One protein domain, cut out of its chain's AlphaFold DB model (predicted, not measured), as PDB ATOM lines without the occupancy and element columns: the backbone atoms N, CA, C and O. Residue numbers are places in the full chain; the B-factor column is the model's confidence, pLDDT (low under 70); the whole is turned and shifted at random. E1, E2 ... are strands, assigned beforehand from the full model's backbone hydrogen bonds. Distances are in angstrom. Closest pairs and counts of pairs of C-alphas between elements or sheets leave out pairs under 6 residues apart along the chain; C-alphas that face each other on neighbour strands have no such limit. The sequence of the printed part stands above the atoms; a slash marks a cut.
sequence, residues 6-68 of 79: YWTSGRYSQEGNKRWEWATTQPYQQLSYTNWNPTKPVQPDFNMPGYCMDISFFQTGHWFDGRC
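This is residues 6 to 68 of the 79 residues of the protein "C-type lectin domain-containing protein" of Daphnia pulex (UniProt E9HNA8). With little regular structure, the domain is one small, strongly twisted sheet of two hairpins side by side, E1 with E2 and E3 with E4, and a long loop, residues 23 to 50, between them. The 63 printed residues hold four named strands and no named helix; the sheet order is E2 E1 E3 E4, antiparallel. It is all strand, with 21 residues in named elements, and compact, with a radius of gyration of the C-alphas of 11.2 A and spans of 32 by 20 by 19 A.

E1, residues 6 to 12, 16.5 A, begins at C-alpha 6 (46.115, 1.274, -59.781). E2 is residues 20 to 22, 7.2 A; E3, 51 to 56, 15.9 A. E4, 63 to 67, 13.5 A, ends at C-alpha 67 (49.941, 0.869, -47.564).

Within hydrogen-bond range are N 8 and O 53 of E1 and E3, 3.0 A; N 21 and O 11 of E2 and E1, 2.9 A; N 52 and O 66 of E3 and E4, 2.8 A. Edge strands E2 and E4 are apart. Residues 29 to 30 pair antiparallel with 21 to 22 of E2.

The C-alphas of Gly 16 and Phe 58 are farthest apart, 33.9 A. The link E2 to E3 is long. The printed part has no cut, and no printed residue is under 70.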
ATOM      1  N   TYR A   6      46.413  -0.145 -59.925       95.81
ATOM      2  CA  TYR A   6      46.115   1.274 -59.781       95.81
ATOM      3  C   TYR A   6      45.410   1.542 -58.461       95.81
ATOM      4  O   TYR A   6      44.492   0.816 -58.085       95.81
ATOM      5  N   TRP A   7      45.808   2.612 -57.777       97.38
ATOM      6  CA  TRP A   7      45.037   3.114 -56.650       97.38
ATOM      7  C   TRP A   7      43.653   3.572 -57.108       97.38
ATOM      8  O   TRP A   7      43.491   4.158 -58.184       97.38
ATOM      9  N   THR A   8      42.673   3.324 -56.246       96.69
ATOM     10  CA  THR A   8      41.308   3.848 -56.346       96.69
ATOM     11  C   THR A   8      41.079   4.894 -55.248       96.69
ATOM     12  O   THR A   8      41.995   5.226 -54.495       96.69
ATOM     13  N   SER A   9      39.854   5.405 -55.113       96.56
ATOM     14  CA  SER A   9      39.489   6.295 -54.005       96.56
ATOM     15  C   SER A   9      39.203   5.565 -52.683       96.56
ATOM     16  O   SER A   9      38.919   6.224 -51.684       96.56
ATOM     17  N   GLY A  10      39.242   4.229 -52.634       97.44
ATOM     18  CA  GLY A  10      38.955   3.489 -51.404       97.44
ATOM     19  C   GLY A  10      40.081   3.579 -50.374       97.44
ATOM     20  O   GLY A  10      41.261   3.451 -50.703       97.44
ATOM     21  N   ARG A  11      39.718   3.751 -49.102       97.06
ATOM     22  CA  ARG A  11      40.651   3.695 -47.965       97.06
ATOM     23  C   ARG A  11      39.976   3.181 -46.704       97.06
ATOM     24  O   ARG A  11      38.755   3.253 -46.579       97.06
ATOM     25  N   TYR A  12      40.767   2.738 -45.738       98.00
ATOM     26  CA  TYR A  12      40.266   2.522 -44.388       98.00
ATOM     27  C   TYR A  12      40.152   3.866 -43.648       98.00
ATOM     28  O   TYR A  12      41.021   4.738 -43.794       98.00
ATOM     29  N   SER A  13      39.088   4.064 -42.861       96.25
ATOM     30  CA  SER A  13      38.885   5.279 -42.062       96.25
ATOM     31  C   SER A  13      40.121   5.559 -41.204       96.25
ATOM     32  O   SER A  13      40.566   4.698 -40.447       96.25
ATOM     33  N   GLN A  14      40.670   6.771 -41.305       90.12
ATOM     34  CA  GLN A  14      41.868   7.148 -40.541       90.12
ATOM     35  C   GLN A  14      41.552   7.368 -39.056       90.12
ATOM     36  O   GLN A  14      42.365   7.060 -38.192       90.12
ATOM     37  N   GLU A  15      40.341   7.849 -38.768       87.19
ATOM     38  CA  GLU A  15      39.841   8.120 -37.425       87.19
ATOM     39  C   GLU A  15      38.345   7.776 -37.333       87.19
ATOM     40  O   GLU A  15      37.628   7.716 -38.339       87.19
ATOM     41  N   GLY A  16      37.854   7.546 -36.112       88.19
ATOM     42  CA  GLY A  16      36.428   7.381 -35.824       88.19
ATOM     43  C   GLY A  16      35.834   6.045 -36.278       88.19
ATOM     44  O   GLY A  16      35.807   5.085 -35.515       88.19
ATOM     45  N   ASN A  17      35.316   6.004 -37.506       86.75
ATOM     46  CA  ASN A  17      34.305   5.048 -37.973       86.75
ATOM     47  C   ASN A  17      34.759   3.585 -38.152       86.75
ATOM     48  O   ASN A  17      33.900   2.717 -38.295       86.75
ATOM     49  N   LYS A  18      36.074   3.314 -38.171       94.25
ATOM     50  CA  LYS A  18      36.671   1.965 -38.298       94.25
ATOM     51  C   LYS A  18      36.072   1.113 -39.437       94.25
ATOM     52  O   LYS A  18      35.672  -0.031 -39.222       94.25
ATOM     53  N   ARG A  19      35.995   1.662 -40.654       96.31
ATOM     54  CA  ARG A  19      35.434   0.981 -41.836       96.31
ATOM     55  C   ARG A  19      36.170   1.355 -43.119       96.31
ATOM     56  O   ARG A  19      36.899   2.339 -43.147       96.31
ATOM     57  N   TRP A  20      35.916   0.619 -44.195       97.94
ATOM     58  CA  TRP A  20      36.295   1.051 -45.540       97.94
ATOM     59  C   TRP A  20      35.336   2.119 -46.073       97.94
ATOM     60  O   TRP A  20      34.115   2.021 -45.906       97.94
ATOM     61  N   GLU A  21      35.898   3.137 -46.716       97.56
ATOM     62  CA  GLU A  21      35.180   4.305 -47.213       97.56
ATOM     63  C   GLU A  21      35.703   4.774 -48.578       97.56
ATOM     64  O   GLU A  21      36.890   4.660 -48.886       97.56
ATOM     65  N   TRP A  22      34.803   5.335 -49.381       96.31
ATOM     66  CA  TRP A  22      35.132   6.082 -50.586       96.31
ATOM     67  C   TRP A  22      35.626   7.475 -50.196       96.31
ATOM     68  O   TRP A  22      34.861   8.304 -49.692       96.31
ATOM     69  N   ALA A  23      36.905   7.748 -50.456       93.44
ATOM     70  CA  ALA A  23      37.555   9.022 -50.170       93.44
ATOM     71  C   ALA A  23      37.397  10.064 -51.291       93.44
ATOM     72  O   ALA A  23      38.255  10.926 -51.460       93.44
ATOM     73  N   THR A  24      36.310   9.986 -52.064       91.38
ATOM     74  CA  THR A  24      36.052  10.880 -53.204       91.38
ATOM     75  C   THR A  24      35.746  12.311 -52.750       91.38
ATOM     76  O   THR A  24      36.399  13.253 -53.192       91.38
ATOM     77  N   THR A  25      34.790  12.479 -51.828       89.44
ATOM     78  CA  THR A  25      34.390  13.785 -51.275       89.44
ATOM     79  C   THR A  25      33.976  13.618 -49.816       89.44
ATOM     80  O   THR A  25      33.356  12.618 -49.461       89.44
ATOM     81  N   GLN A  26      34.299  14.589 -48.959       90.12
ATOM     82  CA  GLN A  26      33.824  14.586 -47.573       90.12
ATOM     83  C   GLN A  26      32.331  14.973 -47.490       90.12
ATOM     84  O   GLN A  26      31.907  15.869 -48.221       90.12
ATOM     85  N   PRO A  27      31.536  14.361 -46.587       92.62
ATOM     86  CA  PRO A  27      31.917  13.277 -45.679       92.62
ATOM     87  C   PRO A  27      32.120  11.949 -46.423       92.62
ATOM     88  O   PRO A  27      31.314  11.575 -47.274       92.62
ATOM     89  N   TYR A  28      33.190  11.230 -46.075       94.19
ATOM     90  CA  TYR A  28      33.534   9.979 -46.746       94.19
ATOM     91  C   TYR A  28      32.461   8.914 -46.525       94.19
ATOM     92  O   TYR A  28      32.012   8.660 -45.399       94.19
ATOM     93  N   GLN A  29      32.046   8.295 -47.624       94.81
ATOM     94  CA  GLN A  29      30.928   7.361 -47.645       94.81
ATOM     95  C   GLN A  29      31.421   5.942 -47.395       94.81
ATOM     96  O   GLN A  29      32.441   5.541 -47.940       94.81
ATOM     97  N   GLN A  30      30.693   5.161 -46.597       95.88
ATOM     98  CA  GLN A  30      30.965   3.728 -46.478       95.88
ATOM     99  C   GLN A  30      30.839   3.045 -47.846       95.88
ATOM    100  O   GLN A  30      29.975   3.414 -48.643       95.88
ATOM    101  N   LEU A  31      31.667   2.027 -48.101       95.81
ATOM    102  CA  LEU A  31      31.509   1.197 -49.296       95.81
ATOM    103  C   LEU A  31      30.112   0.553 -49.320       95.81
ATOM    104  O   LEU A  31      29.751  -0.192 -48.409       95.81
ATOM    105  N   SER A  32      29.336   0.830 -50.366       94.81
ATOM    106  CA  SER A  32      28.036   0.193 -50.636       94.81
ATOM    107  C   SER A  32      28.151  -1.044 -51.532       94.81
ATOM    108  O   SER A  32      27.281  -1.909 -51.515       94.81
ATOM    109  N   TYR A  33      29.239  -1.137 -52.295       95.62
ATOM    110  CA  TYR A  33      29.603  -2.265 -53.142       95.62
ATOM    111  C   TYR A  33      31.041  -2.672 -52.829       95.62
ATOM    112  O   TYR A  33      31.880  -1.810 -52.556       95.62
ATOM    113  N   THR A  34      31.322  -3.975 -52.882       96.50
ATOM    114  CA  THR A  34      32.682  -4.493 -52.730       96.50
ATOM    115  C   THR A  34      33.020  -5.521 -53.798       96.50
ATOM    116  O   THR A  34      32.174  -6.341 -54.147       96.50
ATOM    117  N   ASN A  35      34.261  -5.483 -54.289       96.56
ATOM    118  CA  ASN A  35      34.821  -6.484 -55.199       96.56
ATOM    119  C   ASN A  35      36.204  -6.970 -54.730       96.56
ATOM    120  O   ASN A  35      37.112  -7.174 -55.538       96.56
ATOM    121  N   TRP A  36      36.383  -7.106 -53.414       97.00
ATOM    122  CA  TRP A  36      37.617  -7.607 -52.812       97.00
ATOM    123  C   TRP A  36      38.008  -8.978 -53.359       97.00
ATOM    124  O   TRP A  36      37.138  -9.794 -53.662       97.00
ATOM    125  N   ASN A  37      39.311  -9.240 -53.463       95.50
ATOM    126  CA  ASN A  37      39.806 -10.543 -53.887       95.50
ATOM    127  C   ASN A  37      39.320 -11.654 -52.932       95.50
ATOM    128  O   ASN A  37      39.692 -11.649 -51.755       95.50
ATOM    129  N   PRO A  38      38.540 -12.638 -53.419       95.25
ATOM    130  CA  PRO A  38      38.006 -13.707 -52.579       95.25
ATOM    131  C   PRO A  38      38.964 -14.903 -52.456       95.25
ATOM    132  O   PRO A  38      38.688 -15.847 -51.718       95.25
ATOM    133  N   THR A  39      40.067 -14.911 -53.210       91.62
ATOM    134  CA  THR A  39      41.054 -16.005 -53.241       91.62
ATOM    135  C   THR A  39      42.268 -15.662 -52.388       91.62
ATOM    136  O   THR A  39      42.418 -14.515 -52.015       91.62
ATOM    137  N   LYS A  40      43.154 -16.608 -52.046       88.50
ATOM    138  CA  LYS A  40      44.301 -16.291 -51.174       88.50
ATOM    139  C   LYS A  40      45.301 -15.317 -51.846       88.50
ATOM    140  O   LYS A  40      45.771 -15.642 -52.935       88.50
ATOM    141  N   PRO A  41      45.708 -14.215 -51.180       87.81
ATOM    142  CA  PRO A  41      45.215 -13.743 -49.880       87.81
ATOM    143  C   PRO A  41      43.809 -13.141 -50.003       87.81
ATOM    144  O   PRO A  41      43.574 -12.308 -50.878       87.81
ATOM    145  N   VAL A  42      42.883 -13.580 -49.138       94.69
ATOM    146  CA  VAL A  42      41.518 -13.027 -49.099       94.69
ATOM    147  C   VAL A  42      41.621 -11.588 -48.618       94.69
ATOM    148  O   VAL A  42      42.331 -11.329 -47.650       94.69
ATOM    149  N   GLN A  43      40.943 -10.669 -49.295       95.88
ATOM    150  CA  GLN A  43      41.020  -9.237 -49.018       95.88
ATOM    151  C   GLN A  43      39.689  -8.703 -48.458       95.88
ATOM    152  O   GLN A  43      38.634  -9.295 -48.712       95.88
ATOM    153  N   PRO A  44      39.706  -7.579 -47.723       96.19
ATOM    154  CA  PRO A  44      40.903  -6.894 -47.246       96.19
ATOM    155  C   PRO A  44      41.506  -7.619 -46.035       96.19
ATOM    156  O   PRO A  44      40.767  -8.004 -45.119       96.19
ATOM    157  N   ASP A  45      42.826  -7.800 -46.006       95.50
ATOM    158  CA  ASP A  45      43.520  -8.437 -44.880       95.50
ATOM    159  C   ASP A  45      44.086  -7.435 -43.858       95.50
ATOM    160  O   ASP A  45      44.301  -7.821 -42.704       95.50
ATOM    161  N   PHE A  46      44.172  -6.137 -44.189       96.31
ATOM    162  CA  PHE A  46      44.461  -5.066 -43.226       96.31
ATOM    163  C   PHE A  46      43.318  -4.049 -43.094       96.31
ATOM    164  O   PHE A  46      43.170  -3.075 -43.828       96.31
ATOM    165  N   ASN A  47      42.535  -4.219 -42.030       95.50
ATOM    166  CA  ASN A  47      41.443  -3.320 -41.660       95.50
ATOM    167  C   ASN A  47      41.904  -2.276 -40.630       95.50
ATOM    168  O   ASN A  47      41.472  -2.305 -39.476       95.50
ATOM    169  N   MET A  48      42.825  -1.386 -41.016       96.50
ATOM    170  CA  MET A  48      43.395  -0.377 -40.109       96.50
ATOM    171  C   MET A  48      43.804   0.931 -40.816       96.50
ATOM    172  O   MET A  48      44.029   0.925 -42.027       96.50
ATOM    173  N   PRO A  49      43.930   2.061 -40.083       97.06
ATOM    174  CA  PRO A  49      44.409   3.328 -40.641       97.06
ATOM    175  C   PRO A  49      45.735   3.188 -41.405       97.06
ATOM    176  O   PRO A  49      46.577   2.355 -41.071       97.06
ATOM    177  N   GLY A  50      45.929   4.024 -42.428       96.69
ATOM    178  CA  GLY A  50      47.090   3.958 -43.328       96.69
ATOM    179  C   GLY A  50      47.008   2.942 -44.481       96.69
ATOM    180  O   GLY A  50      47.958   2.872 -45.267       96.69
ATOM    181  N   TYR A  51      45.901   2.203 -44.619       98.00
ATOM    182  CA  TYR A  51      45.656   1.290 -45.746       98.00
ATOM    183  C   TYR A  51      44.632   1.845 -46.745       98.00
ATOM    184  O   TYR A  51      43.636   2.477 -46.376       98.00
ATOM    185  N   CYS A  52      44.929   1.621 -48.023       97.62
ATOM    186  CA  CYS A  52      44.218   2.113 -49.196       97.62
ATOM    187  C   CYS A  52      43.876   0.951 -50.128       97.62
ATOM    188  O   CYS A  52      44.473  -0.116 -50.022       97.62
ATOM    189  N   MET A  53      42.918   1.168 -51.026       97.62
ATOM    190  CA  MET A  53      42.401   0.153 -51.936       97.62
ATOM    191  C   MET A  53      42.946   0.327 -53.350       97.62
ATOM    192  O   MET A  53      42.752   1.375 -53.978       97.62
ATOM    193  N   ASP A  54      43.561  -0.722 -53.877       96.31
ATOM    194  CA  ASP A  54      43.964  -0.815 -55.273       96.31
ATOM    195  C   ASP A  54      43.131  -1.832 -56.051       96.31
ATOM    196  O   ASP A  54      42.451  -2.687 -55.485       96.31
ATOM    197  N   ILE A  55      43.163  -1.697 -57.374       95.50
ATOM    198  CA  ILE A  55      42.578  -2.645 -58.316       95.50
ATOM    199  C   ILE A  55      43.675  -3.253 -59.187       95.50
ATOM    200  O   ILE A  55      44.494  -2.533 -59.766       95.50
ATOM    201  N   SER A  56      43.662  -4.582 -59.314       91.31
ATOM    202  CA  SER A  56      44.610  -5.341 -60.135       91.31
ATOM    203  C   SER A  56      43.953  -5.854 -61.418       91.31
ATOM    204  O   SER A  56      43.204  -6.837 -61.411       91.31
ATOM    205  N   PHE A  57      44.281  -5.228 -62.551       87.62
ATOM    206  CA  PHE A  57      43.858  -5.679 -63.886       87.62
ATOM    207  C   PHE A  57      44.719  -6.819 -64.431       87.62
ATOM    208  O   PHE A  57      44.384  -7.414 -65.449       87.62
ATOM    209  N   PHE A  58      45.808  -7.163 -63.740       79.75
ATOM    210  CA  PHE A  58      46.628  -8.317 -64.097       79.75
ATOM    211  C   PHE A  58      45.902  -9.655 -63.873       79.75
ATOM    212  O   PHE A  58      46.245 -10.643 -64.514       79.75
ATOM    213  N   GLN A  59      44.926  -9.707 -62.958       71.00
ATOM    214  CA  GLN A  59      44.243 -10.953 -62.591       71.00
ATOM    215  C   GLN A  59      42.767 -10.949 -62.997       71.00
ATOM    216  O   GLN A  59      42.357 -11.708 -63.869       71.00
ATOM    217  N   THR A  60      41.960 -10.128 -62.327       84.19
ATOM    218  CA  THR A  60      40.491 -10.276 -62.308       84.19
ATOM    219  C   THR A  60      39.749  -8.949 -62.146       84.19
ATOM    220  O   THR A  60      38.524  -8.927 -62.210       84.19
ATOM    221  N   GLY A  61      40.458  -7.838 -61.903       92.06
ATOM    222  CA  GLY A  61      39.837  -6.577 -61.488       92.06
ATOM    223  C   GLY A  61      39.333  -6.592 -60.040       92.06
ATOM    224  O   GLY A  61      38.581  -5.700 -59.643       92.06
ATOM    225  N   HIS A  62      39.724  -7.595 -59.246       95.62
ATOM    226  CA  HIS A  62      39.472  -7.600 -57.810       95.62
ATOM    227  C   HIS A  62      40.337  -6.581 -57.074       95.62
ATOM    228  O   HIS A  62      41.405  -6.171 -57.545       95.62
ATOM    229  N   TRP A  63      39.839  -6.182 -55.908       96.62
ATOM    230  CA  TRP A  63      40.476  -5.188 -55.062       96.62
ATOM    231  C   TRP A  63      41.388  -5.828 -54.028       96.62
ATOM    232  O   TRP A  63      41.089  -6.905 -53.499       96.62
ATOM    233  N   PHE A  64      42.464  -5.117 -53.726       96.12
ATOM    234  CA  PHE A  64      43.423  -5.443 -52.683       96.12
ATOM    235  C   PHE A  64      43.633  -4.222 -51.799       96.12
ATOM    236  O   PHE A  64      43.333  -3.092 -52.201       96.12
ATOM    237  N   ASP A  65      44.105  -4.456 -50.583       96.38
ATOM    238  CA  ASP A  65      44.554  -3.394 -49.708       96.38
ATOM    239  C   ASP A  65      46.078  -3.329 -49.615       96.38
ATOM    240  O   ASP A  65      46.800  -4.325 -49.611       96.38
ATOM    241  N   GLY A  66      46.583  -2.103 -49.538       96.19
ATOM    242  CA  GLY A  66      48.005  -1.834 -49.437       96.19
ATOM    243  C   GLY A  66      48.279  -0.552 -48.669       96.19
ATOM    244  O   GLY A  66      47.400   0.284 -48.453       96.19
ATOM    245  N   ARG A  67      49.534  -0.361 -48.253       97.31
ATOM    246  CA  ARG A  67      49.941   0.869 -47.564       97.31
ATOM    247  C   ARG A  67      49.760   2.066 -48.490       97.31
ATOM    248  O   ARG A  67      50.415   2.124 -49.533       97.31
ATOM    249  N   CYS A  68      48.973   3.050 -48.059       96.31
ATOM    250  CA  CYS A  68      48.695   4.273 -48.821       96.31
ATOM    251  C   CYS A  68      49.958   5.041 -49.244       96.31
ATOM    252  O   CYS A  68      49.933   5.788 -50.212       96.31
TER     253      CYS A  68